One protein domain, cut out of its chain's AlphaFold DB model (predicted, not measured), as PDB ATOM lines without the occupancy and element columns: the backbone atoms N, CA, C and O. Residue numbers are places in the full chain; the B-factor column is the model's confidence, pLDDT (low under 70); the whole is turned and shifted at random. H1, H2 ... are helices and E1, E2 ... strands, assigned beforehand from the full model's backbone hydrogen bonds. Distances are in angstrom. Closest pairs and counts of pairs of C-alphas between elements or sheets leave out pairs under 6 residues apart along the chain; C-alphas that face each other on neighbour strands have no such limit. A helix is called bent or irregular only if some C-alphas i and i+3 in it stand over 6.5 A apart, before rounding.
ATOM      1  N   ASN A 388     130.307 102.613  26.810       95.75
ATOM      2  CA  ASN A 388     131.043 102.724  25.546       95.75
ATOM      3  C   ASN A 388     130.337 101.991  24.395       95.75
ATOM      4  O   ASN A 388     130.490 102.381  23.243       95.75
ATOM      5  N   TYR A 389     129.546 100.966  24.708       96.31
ATOM      6  CA  TYR A 389     128.800 100.170  23.736       96.31
ATOM      7  C   TYR A 389     127.297 100.458  23.757       96.31
ATOM      8  O   TYR A 389     126.566  99.914  22.939       96.31
ATOM      9  N   GLY A 390     126.837 101.339  24.653       96.12
ATOM     10  CA  GLY A 390     125.416 101.631  24.830       96.12
ATOM     11  C   GLY A 390     124.619 100.476  25.428       96.12
ATOM     12  O   GLY A 390     123.428 100.402  25.147       96.12
ATOM     13  N   GLU A 391     125.263  99.582  26.188       96.81
ATOM     14  CA  GLU A 391     124.602  98.395  26.738       96.81
ATOM     15  C   GLU A 391     123.475  98.738  27.716       96.81
ATOM     16  O   GLU A 391     123.515  99.753  28.422       96.81
ATOM     17  N   LYS A 392     122.499  97.832  27.781       96.31
ATOM     18  CA  LYS A 392     121.419  97.789  28.763       96.31
ATOM     19  C   LYS A 392     121.075  96.327  29.066       96.31
ATOM     20  O   LYS A 392     121.116  95.485  28.171       96.31
ATOM     21  N   TYR A 393     120.700  96.067  30.313       93.50
ATOM     22  CA  TYR A 393     120.160  94.792  30.777       93.50
ATOM     23  C   TYR A 393     118.701  94.980  31.199       93.50
ATOM     24  O   TYR A 393     118.367  96.009  31.795       93.50
ATOM     25  N   CYS A 394     117.833  94.051  30.801       90.94
ATOM     26  CA  CYS A 394     116.382  94.097  31.003       90.94
ATOM     27  C   CYS A 394     115.719  92.804  30.502       90.94
ATOM     28  O   CYS A 394     116.290  92.127  29.654       90.94
ATOM     29  N   ASP A 395     114.494  92.499  30.929       86.75
ATOM     30  CA  ASP A 395     113.770  91.278  30.526       86.75
ATOM     31  C   ASP A 395     113.644  91.119  28.990       86.75
ATOM     32  O   ASP A 395     113.781  90.024  28.427       86.75
ATOM     33  N   GLU A 396     113.450  92.226  28.272       90.94
ATOM     34  CA  GLU A 396     113.375  92.261  26.808       90.94
ATOM     35  C   GLU A 396     114.742  92.384  26.120       90.94
ATOM     36  O   GLU A 396     114.822  92.307  24.894       90.94
ATOM     37  N   CYS A 397     115.828  92.554  26.872       94.94
ATOM     38  CA  CYS A 397     117.146  92.794  26.306       94.94
ATOM     39  C   CYS A 397     117.700  91.530  25.630       94.94
ATOM     40  O   CYS A 397     117.502  90.395  26.077       94.94
ATOM     41  N   ARG A 398     118.398  91.732  24.512       96.31
ATOM     42  CA  ARG A 398     119.002  90.685  23.685       96.31
ATOM     43  C   ARG A 398     120.434  91.029  23.314       96.31
ATOM     44  O   ARG A 398     120.850  92.185  23.292       96.31
ATOM     45  N   CYS A 399     121.178  89.987  22.995       97.38
ATOM     46  CA  CYS A 399     122.542  90.034  22.533       97.38
ATOM     47  C   CYS A 399     122.615  90.441  21.056       97.38
ATOM     48  O   CYS A 399     122.050  89.777  20.180       97.38
ATOM     49  N   ILE A 400     123.385  91.494  20.783       98.00
ATOM     50  CA  ILE A 400     123.679  92.025  19.452       98.00
ATOM     51  C   ILE A 400     125.192  92.086  19.240       98.00
ATOM     52  O   ILE A 400     125.945  92.512  20.120       98.00
ATOM     53  N   GLU A 401     125.636  91.691  18.048       97.81
ATOM     54  CA  GLU A 401     127.045  91.691  17.658       97.81
ATOM     55  C   GLU A 401     127.413  92.949  16.859       97.81
ATOM     56  O   GLU A 401     126.606  93.505  16.110       97.81
ATOM     57  N   GLY A 402     128.666  93.384  16.943       97.31
ATOM     58  CA  GLY A 402     129.170  94.435  16.068       97.31
ATOM     59  C   GLY A 402     130.615  94.840  16.318       97.31
ATOM     60  O   GLY A 402     131.335  94.229  17.105       97.31
ATOM     61  N   TYR A 403     131.014  95.893  15.607       96.88
ATOM     62  CA  TYR A 403     132.341  96.508  15.628       96.88
ATOM     63  C   TYR A 403     132.313  97.962  16.132       96.88
ATOM     64  O   TYR A 403     133.150  98.782  15.739       96.88
ATOM     65  N   TYR A 404     131.286  98.326  16.905       96.31
ATOM     66  CA  TYR A 404     130.952  99.718  17.202       96.31
ATOM     67  C   TYR A 404     131.240 100.122  18.648       96.31
ATOM     68  O   TYR A 404     131.119  99.307  19.557       96.31
ATOM     69  N   ALA A 405     131.604 101.389  18.862       96.31
ATOM     70  CA  ALA A 405     131.757 101.985  20.191       96.31
ATOM     71  C   ALA A 405     131.690 103.526  20.149       96.31
ATOM     72  O   ALA A 405     131.859 104.140  19.097       96.31
ATOM     73  N   LEU A 406     131.458 104.169  21.298       94.31
ATOM     74  CA  LEU A 406     131.507 105.633  21.434       94.31
ATOM     75  C   LEU A 406     132.935 106.169  21.275       94.31
ATOM     76  O   LEU A 406     133.143 107.199  20.639       94.31
ATOM     77  N   ASN A 407     133.924 105.473  21.840       90.06
ATOM     78  CA  ASN A 407     135.327 105.887  21.841       90.06
ATOM     79  C   ASN A 407     136.162 105.038  20.869       90.06
ATOM     80  O   ASN A 407     137.021 104.262  21.285       90.06
ATOM     81  N   GLY A 408     135.908 105.189  19.567       85.62
ATOM     82  CA  GLY A 408     136.581 104.432  18.503       85.62
ATOM     83  C   GLY A 408     135.892 103.107  18.158       85.62
ATOM     84  O   GLY A 408     134.832 102.789  18.683       85.62
ATOM     85  N   THR A 409     136.470 102.349  17.226       80.88
ATOM     86  CA  THR A 409     135.918 101.065  16.752       80.88
ATOM     87  C   THR A 409     136.508  99.888  17.515       80.88
ATOM     88  O   THR A 409     137.703  99.901  17.827       80.88
ATOM     89  N   THR A 410     135.737  98.819  17.719       84.75
ATOM     90  CA  THR A 410     136.325  97.551  18.174       84.75
ATOM     91  C   THR A 410     136.992  96.848  16.992       84.75
ATOM     92  O   THR A 410     136.466  96.815  15.881       84.75
ATOM     93  N   GLN A 411     138.190  96.302  17.205       88.81
ATOM     94  CA  GLN A 411     138.922  95.588  16.148       88.81
ATOM     95  C   GLN A 411     138.390  94.168  15.922       88.81
ATOM     96  O   GLN A 411     138.592  93.590  14.858       88.81
ATOM     97  N   ARG A 412     137.743  93.601  16.941       94.00
ATOM     98  CA  ARG A 412     137.179  92.251  16.952       94.00
ATOM     99  C   ARG A 412     135.669  92.348  17.099       94.00
ATOM    100  O   ARG A 412     135.169  93.317  17.680       94.00
ATOM    101  N   LEU A 413     134.970  91.347  16.570       95.75
ATOM    102  CA  LEU A 413     133.524  91.246  16.723       95.75
ATOM    103  C   LEU A 413     133.206  91.124  18.212       95.75
ATOM    104  O   LEU A 413     133.854  90.352  18.924       95.75
ATOM    105  N   LYS A 414     132.251  91.923  18.679       96.31
ATOM    106  CA  LYS A 414     131.871  91.983  20.083       96.31
ATOM    107  C   LYS A 414     130.363  91.872  20.225       96.31
ATOM    108  O   LYS A 414     129.620  92.574  19.546       96.31
ATOM    109  N   ALA A 415     129.940  91.020  21.145       97.38
ATOM    110  CA  ALA A 415     128.566  90.870  21.588       97.38
ATOM    111  C   ALA A 415     128.249  91.800  22.770       97.38
ATOM    112  O   ALA A 415     129.043  91.911  23.711       97.38
ATOM    113  N   THR A 416     127.089  92.453  22.712       97.25
ATOM    114  CA  THR A 416     126.623  93.488  23.654       97.25
ATOM    115  C   THR A 416     125.110  93.373  23.877       97.25
ATOM    116  O   THR A 416     124.399  92.944  22.970       97.25
ATOM    117  N   CYS A 417     124.611  93.722  25.064       98.00
ATOM    118  CA  CYS A 417     123.187  93.597  25.411       98.00
ATOM    119  C   CYS A 417     122.401  94.887  25.150       98.00
ATOM    120  O   CYS A 417     122.818  95.957  25.595       98.00
ATOM    121  N   HIS A 418     121.266  94.785  24.454       98.12
ATOM    122  CA  HIS A 418     120.417  95.921  24.081       98.12
ATOM    123  C   HIS A 418     118.941  95.590  24.206       98.12
ATOM    124  O   HIS A 418     118.519  94.473  23.923       98.12
ATOM    125  N   ASP A 419     118.154  96.596  24.563       97.44
ATOM    126  CA  ASP A 419     116.694  96.534  24.530       97.44
ATOM    127  C   ASP A 419     116.212  96.493  23.073       97.44
ATOM    128  O   ASP A 419     116.751  97.194  22.201       97.44
ATOM    129  N   ILE A 420     115.222  95.649  22.798       96.56
ATOM    130  CA  ILE A 420     114.708  95.423  21.453       96.56
ATOM    131  C   ILE A 420     113.191  95.544  21.391       96.56
ATOM    132  O   ILE A 420     112.459  95.314  22.348       96.56
ATOM    133  N   LYS A 421     112.698  95.841  20.191       95.44
ATOM    134  CA  LYS A 421     111.280  95.764  19.865       95.44
ATOM    135  C   LYS A 421     111.088  95.080  18.521       95.44
ATOM    136  O   LYS A 421     111.599  95.556  17.506       95.44
ATOM    137  N   CYS A 422     110.298  94.015  18.527       92.50
ATOM    138  CA  CYS A 422     109.883  93.292  17.334       92.50
ATOM    139  C   CYS A 422     108.443  93.662  16.970       92.50
ATOM    140  O   CYS A 422     107.551  93.584  17.812       92.50
ATOM    141  N   ASP A 423     108.217  94.092  15.727       87.25
ATOM    142  CA  ASP A 423     106.893  94.473  15.224       87.25
ATOM    143  C   ASP A 423     106.749  94.091  13.743       87.25
ATOM    144  O   ASP A 423     107.424  94.652  12.878       87.25
ATOM    145  N   GLY A 424     105.897  93.103  13.447       72.19
ATOM    146  CA  GLY A 424     105.554  92.713  12.073       72.19
ATOM    147  C   GLY A 424     106.747  92.345  11.177       72.19
ATOM    148  O   GLY A 424     106.729  92.668   9.992       72.19
ATOM    149  N   GLY A 425     107.793  91.721  11.735       72.00
ATOM    150  CA  GLY A 425     109.029  91.367  11.016       72.00
ATOM    151  C   GLY A 425     110.089  92.474  10.967       72.00
ATOM    152  O   GLY A 425     111.165  92.260  10.419       72.00
ATOM    153  N   ASN A 426     109.823  93.642  11.559       81.81
ATOM    154  CA  ASN A 426     110.829  94.680  11.760       81.81
ATOM    155  C   ASN A 426     111.424  94.581  13.164       81.81
ATOM    156  O   ASN A 426     110.695  94.476  14.154       81.81
ATOM    157  N   LEU A 427     112.747  94.692  13.243       95.31
ATOM    158  CA  LEU A 427     113.486  94.738  14.495       95.31
ATOM    159  C   LEU A 427     113.997  96.158  14.745       95.31
ATOM    160  O   LEU A 427     114.731  96.722  13.932       95.31
ATOM    161  N   THR A 428     113.628  96.719  15.892       97.06
ATOM    162  CA  THR A 428     114.222  97.949  16.426       97.06
ATOM    163  C   THR A 428     115.138  97.597  17.587       97.06
ATOM    164  O   THR A 428     114.705  96.924  18.516       97.06
ATOM    165  N   ILE A 429     116.374  98.080  17.554       97.94
ATOM    166  CA  ILE A 429     117.376  97.907  18.610       97.94
ATOM    167  C   ILE A 429     117.652  99.278  19.228       97.94
ATOM    168  O   ILE A 429     117.819 100.266  18.505       97.94
ATOM    169  N   ILE A 430     117.679  99.349  20.555       97.94
ATOM    170  CA  ILE A 430     117.961 100.575  21.302       97.94
ATOM    171  C   ILE A 430     119.405 100.516  21.801       97.94
ATOM    172  O   ILE A 430     119.700  99.815  22.763       97.94
ATOM    173  N   VAL A 431     120.292 101.273  21.151       97.75
ATOM    174  CA  VAL A 431     121.719 101.363  21.500       97.75
ATOM    175  C   VAL A 431     121.975 102.692  22.200       97.75
ATOM    176  O   VAL A 431     121.963 103.756  21.570       97.75
ATOM    177  N   GLY A 432     122.175 102.657  23.520       95.69
ATOM    178  CA  GLY A 432     122.194 103.869  24.340       95.69
ATOM    179  C   GLY A 432     120.901 104.677  24.161       95.69
ATOM    180  O   GLY A 432     119.825 104.237  24.548       95.69
ATOM    181  N   ASN A 433     120.998 105.855  23.537       94.75
ATOM    182  CA  ASN A 433     119.842 106.720  23.239       94.75
ATOM    183  C   ASN A 433     119.376 106.646  21.774       94.75
ATOM    184  O   ASN A 433     118.505 107.415  21.365       94.75
ATOM    185  N   GLN A 434     119.980 105.777  20.964       97.44
ATOM    186  CA  GLN A 434     119.696 105.669  19.537       97.44
ATOM    187  C   GLN A 434     118.752 104.514  19.246       97.44
ATOM    188  O   GLN A 434     118.850 103.451  19.851       97.44
ATOM    189  N   LYS A 435     117.870 104.716  18.267       96.75
ATOM    190  CA  LYS A 435     117.038 103.652  17.705       96.75
ATOM    191  C   LYS A 435     117.599 103.246  16.360       96.75
ATOM    192  O   LYS A 435     117.789 104.092  15.486       96.75
ATOM    193  N   VAL A 436     117.836 101.955  16.209       96.12
ATOM    194  CA  VAL A 436     118.443 101.372  15.025       96.12
ATOM    195  C   VAL A 436     117.486 100.340  14.445       96.12
ATOM    196  O   VAL A 436     116.929  99.532  15.184       96.12
ATOM    197  N   PHE A 437     117.269 100.382  13.133       95.38
ATOM    198  CA  PHE A 437     116.300  99.528  12.450       95.38
ATOM    199  C   PHE A 437     117.019  98.480  11.607       95.38
ATOM    200  O   PHE A 437     117.823  98.826  10.744       95.38
ATOM    201  N   CYS A 438     116.691  97.211  11.833       94.00
ATOM    202  CA  CYS A 438     117.183  96.086  11.051       94.00
ATOM    203  C   CYS A 438     116.053  95.524  10.191       94.00
ATOM    204  O   CYS A 438     115.036  95.065  10.711       94.00
ATOM    205  N   SER A 439     116.254  95.559   8.871       89.19
ATOM    206  CA  SER A 439     115.337  94.968   7.881       89.19
ATOM    207  C   SER A 439     115.918  93.730   7.195       89.19
ATOM    208  O   SER A 439     115.188  92.964   6.571       89.19
ATOM    209  N   LYS A 440     117.234  93.515   7.322       90.88
ATOM    210  CA  LYS A 440     117.949  92.391   6.728       90.88
ATOM    211  C   LYS A 440     118.971  91.821   7.708       90.88
ATOM    212  O   LYS A 440     119.835  92.536   8.210       90.88
ATOM    213  N   SER A 441     118.904  90.515   7.940       92.81
ATOM    214  CA  SER A 441     119.864  89.806   8.787       92.81
ATOM    215  C   SER A 441     121.279  89.826   8.210       92.81
ATOM    216  O   SER A 441     121.477  89.720   6.998       92.81
ATOM    217  N   GLY A 442     122.266  89.991   9.091       93.38
ATOM    218  CA  GLY A 442     123.688  90.069   8.757       93.38
ATOM    219  C   GLY A 442     124.155  91.413   8.189       93.38
ATOM    220  O   GLY A 442     125.353  91.583   7.968       93.38
ATOM    221  N   GLU A 443     123.260  92.376   7.948       95.44
ATOM    222  CA  GLU A 443     123.639  93.700   7.444       95.44
ATOM    223  C   GLU A 443     124.475  94.481   8.470       95.44
ATOM    224  O   GLU A 443     124.161  94.495   9.658       95.44
ATOM    225  N   LEU A 444     125.539  95.148   8.009       96.88
ATOM    226  CA  LEU A 444     126.365  96.026   8.836       96.88
ATOM    227  C   LEU A 444     125.894  97.478   8.709       96.88
ATOM    228  O   LEU A 444     126.108  98.117   7.672       96.88
ATOM    229  N   ILE A 445     125.326  98.016   9.785       96.38
ATOM    230  CA  ILE A 445     124.702  99.340   9.816       96.38
ATOM    231  C   ILE A 445     125.385 100.286  10.802       96.38
ATOM    232  O   ILE A 445     125.951  99.869  11.813       96.38
ATOM    233  N   ASP A 446     125.345 101.576  10.483       96.69
ATOM    234  CA  ASP A 446     125.909 102.627  11.324       96.69
ATOM    235  C   ASP A 446     124.938 102.973  12.464       96.69
ATOM    236  O   ASP A 446     123.728 103.089  12.257       96.69
ATOM    237  N   VAL A 447     125.473 103.171  13.669       96.94
ATOM    238  CA  VAL A 447     124.702 103.638  14.831       96.94
ATOM    239  C   VAL A 447     125.056 105.107  15.076       96.94
ATOM    240  O   VAL A 447     126.226 105.407  15.319       96.94
ATOM    241  N   PRO A 448     124.098 106.053  15.019       96.12
ATOM    242  CA  PRO A 448     124.409 107.474  15.148       96.12
ATOM    243  C   PRO A 448     125.193 107.811  16.427       96.12
ATOM    244  O   PRO A 448     124.764 107.518  17.537       96.12
ATOM    245  N   GLY A 449     126.351 108.457  16.279       94.69
ATOM    246  CA  GLY A 449     127.216 108.824  17.408       94.69
ATOM    247  C   GLY A 449     128.167 107.722  17.889       94.69
ATOM    248  O   GLY A 449     128.978 107.987  18.773       94.69
ATOM    249  N   TYR A 450     128.119 106.530  17.292       96.81
ATOM    250  CA  TYR A 450     129.091 105.462  17.508       96.81
ATOM    251  C   TYR A 450     129.988 105.328  16.273       96.81
ATOM    252  O   TYR A 450     129.554 105.513  15.137       96.81
ATOM    253  N   TYR A 451     131.255 104.999  16.494       96.50
ATOM    254  CA  TYR A 451     132.204 104.661  15.440       96.50
ATOM    255  C   TYR A 451     132.123 103.168  15.152       96.50
ATOM    256  O   TYR A 451     132.097 102.388  16.095       96.50
ATOM    257  N   GLY A 452     132.175 102.766  13.880       95.69
ATOM    258  CA  GLY A 452     132.113 101.359  13.469       95.69
ATOM    259  C   GLY A 452     130.702 100.938  13.071       95.69
ATOM    260  O   GLY A 452     129.853 101.790  12.822       95.69
ATOM    261  N   LYS A 453     130.455  99.627  12.970       96.88
ATOM    262  CA  LYS A 453     129.179  99.092  12.467       96.88
ATOM    263  C   LYS A 453     128.582  98.038  13.385       96.88
ATOM    264  O   LYS A 453     129.294  97.147  13.836       96.88
ATOM    265  N   MET A 454     127.277  98.113  13.617       97.31
ATOM    266  CA  MET A 454     126.489  97.066  14.265       97.31
ATOM    267  C   MET A 454     126.056  96.034  13.223       97.31
ATOM    268  O   MET A 454     125.707  96.403  12.104       97.31
ATOM    269  N   LYS A 455     126.076  94.749  13.577       97.19
ATOM    270  CA  LYS A 455     125.606  93.658  12.721       97.19
ATOM    271  C   LYS A 455     124.160  93.337  13.074       97.19
ATOM    272  O   LYS A 455     123.865  92.948  14.202       97.19
ATOM    273  N   CYS A 456     123.256  93.483  12.111       96.19
ATOM    274  CA  CYS A 456     121.869  93.087  12.290       96.19
ATOM    275  C   CYS A 456     121.779  91.578  12.569       96.19
ATOM    276  O   CYS A 456     122.328  90.786  11.793       96.19
ATOM    277  N   PRO A 457     121.095  91.160  13.646       96.06
ATOM    278  CA  PRO A 457     120.957  89.753  14.008       96.06
ATOM    279  C   PRO A 457     120.043  88.997  13.033       96.06
ATOM    280  O   PRO A 457     119.419  89.583  12.136       96.06
ATOM    281  N   ASN A 458     119.941  87.679  13.216       94.06
ATOM    282  CA  ASN A 458     118.882  86.909  12.577       94.06
ATOM    283  C   ASN A 458     117.528  87.386  13.140       94.06
ATOM    284  O   ASN A 458     117.277  87.237  14.335       94.06
ATOM    285  N   ILE A 459     116.689  88.002  12.296       92.94
ATOM    286  CA  ILE A 459     115.448  88.664  12.731       92.94
ATOM    287  C   ILE A 459     114.442  87.625  13.240       92.94
ATOM    288  O   ILE A 459     113.792  87.857  14.257       92.94
ATOM    289  N   ASP A 460     114.366  86.461  12.594       91.06
ATOM    290  CA  ASP A 460     113.441  85.393  12.981       91.06
ATOM    291  C   ASP A 460     113.835  84.745  14.311       91.06
ATOM    292  O   ASP A 460     112.961  84.371  15.092       91.06
ATOM    293  N   SER A 461     115.137  84.605  14.581       91.44
ATOM    294  CA  SER A 461     115.626  84.038  15.843       91.44
ATOM    295  C   SER A 461     115.474  85.015  17.006       91.44
ATOM    296  O   SER A 461     114.930  84.641  18.038       91.44
ATOM    297  N   ILE A 462     115.912  86.270  16.850       93.75
ATOM    298  CA  ILE A 462     115.903  87.249  17.951       93.75
ATOM    299  C   ILE A 462     114.491  87.699  18.350       93.75
ATOM    300  O   ILE A 462     114.253  88.023  19.511       93.75
ATOM    301  N   CYS A 463     113.555  87.726  17.394       92.25
ATOM    302  CA  CYS A 463     112.162  88.088  17.645       92.25
ATOM    303  C   CYS A 463     111.294  86.913  18.095       92.25
ATOM    304  O   CYS A 463     110.113  87.106  18.391       92.25
ATOM    305  N   ARG A 464     111.850  85.701  18.142       90.75
ATOM    306  CA  ARG A 464     111.150  84.554  18.705       90.75
ATOM    307  C   ARG A 464     111.091  84.681  20.228       90.75
ATOM    308  O   ARG A 464     112.050  85.162  20.837       90.75
TER     309      ARG A 464
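Overview. This is residues 388 to 464 of the 556 residues of an uncharacterized protein of Stentor coeruleus (UniProt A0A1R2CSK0). One antiparallel sheet of six strands is curled like part of a barrel and folded back on itself, with E4 and E3 facing E1, E6 and E5 and the bent strand E2 as the hinge. The curl is left open between the edge strands E4 and E5, and the short helix H1 near the end of the printed part only grazes the sheet. The printed part has 77 residues, with six named strands and then one named helix, E1 E2 E3 E4 E5 E6 H1; the sheet's order is E4, E3, E2, E1, E6, E5. The class is mostly strand, although named elements hold 36 residues, under half of the printed part. The whole is compact and rounded, with a radius of gyration of the C-alphas of 11.3 A and spans of 33 by 24 by 19 A.

Arrangement. After residues 388 to 397, E1, residues 398 to 402, forms a hairpin with E2, residues 414 to 423; N 400 and O 416 are 2.8 A apart, within hydrogen-bond range. E2 bends by 67 degrees at residue 417, and its pairing is staggered: residues 414 to 418 pair with E1, residues 419 to 423 with E3, residues 426 to 431. In the hairpin of E2 and E3, N 428 and O 421 are within range at 2.8 A. E4, residues 434 to 438, forms a hairpin with E3 at 150 degrees between their directions, with N 436 and O 429 at 2.9 A. E1 to E4 make a meander, each strand the antiparallel neighbour of the one before. E5, residues 444 to 446, is only just apart from E4, their closest C-alphas being 8.3 A apart. E5 forms a hairpin with E6, residues 453 to 455, with N 454 and O 445 at 2.8 A. E6 is also the antiparallel neighbour of E1, with N 455 and O 401 at 2.9 A. H1, residues 459 to 462, is on the sheet but only grazes it; its closest C-alphas to E3 are those of Ile 459 and Leu 427, 6.6 A apart. H1 is too short for any O i to N i+4 pair, and its single O i to N i+3 pair is not within range.

Along the chain. E1 begins at C-alpha 398, (119.002, 90.685, 23.685), and is 13.2 A long. E2 is 25.6 A, E3 16.1 A and E4 13.0 A long. E2 ends at C-alpha 423, (106.893, 94.473, 15.224). E5 and E6 have three residues each. H1 ends at C-alpha 462, (115.903, 87.249, 17.951).

Size, cuts and confidence. The two C-alphas farthest apart, those of Asn 407 and Gly 424, are 34.0 A apart. The printed part has no cut. The link from E1 to E2, 11 residues, is long. The mean pLDDT of the printed part is 93.8, and no printed residue is under 70.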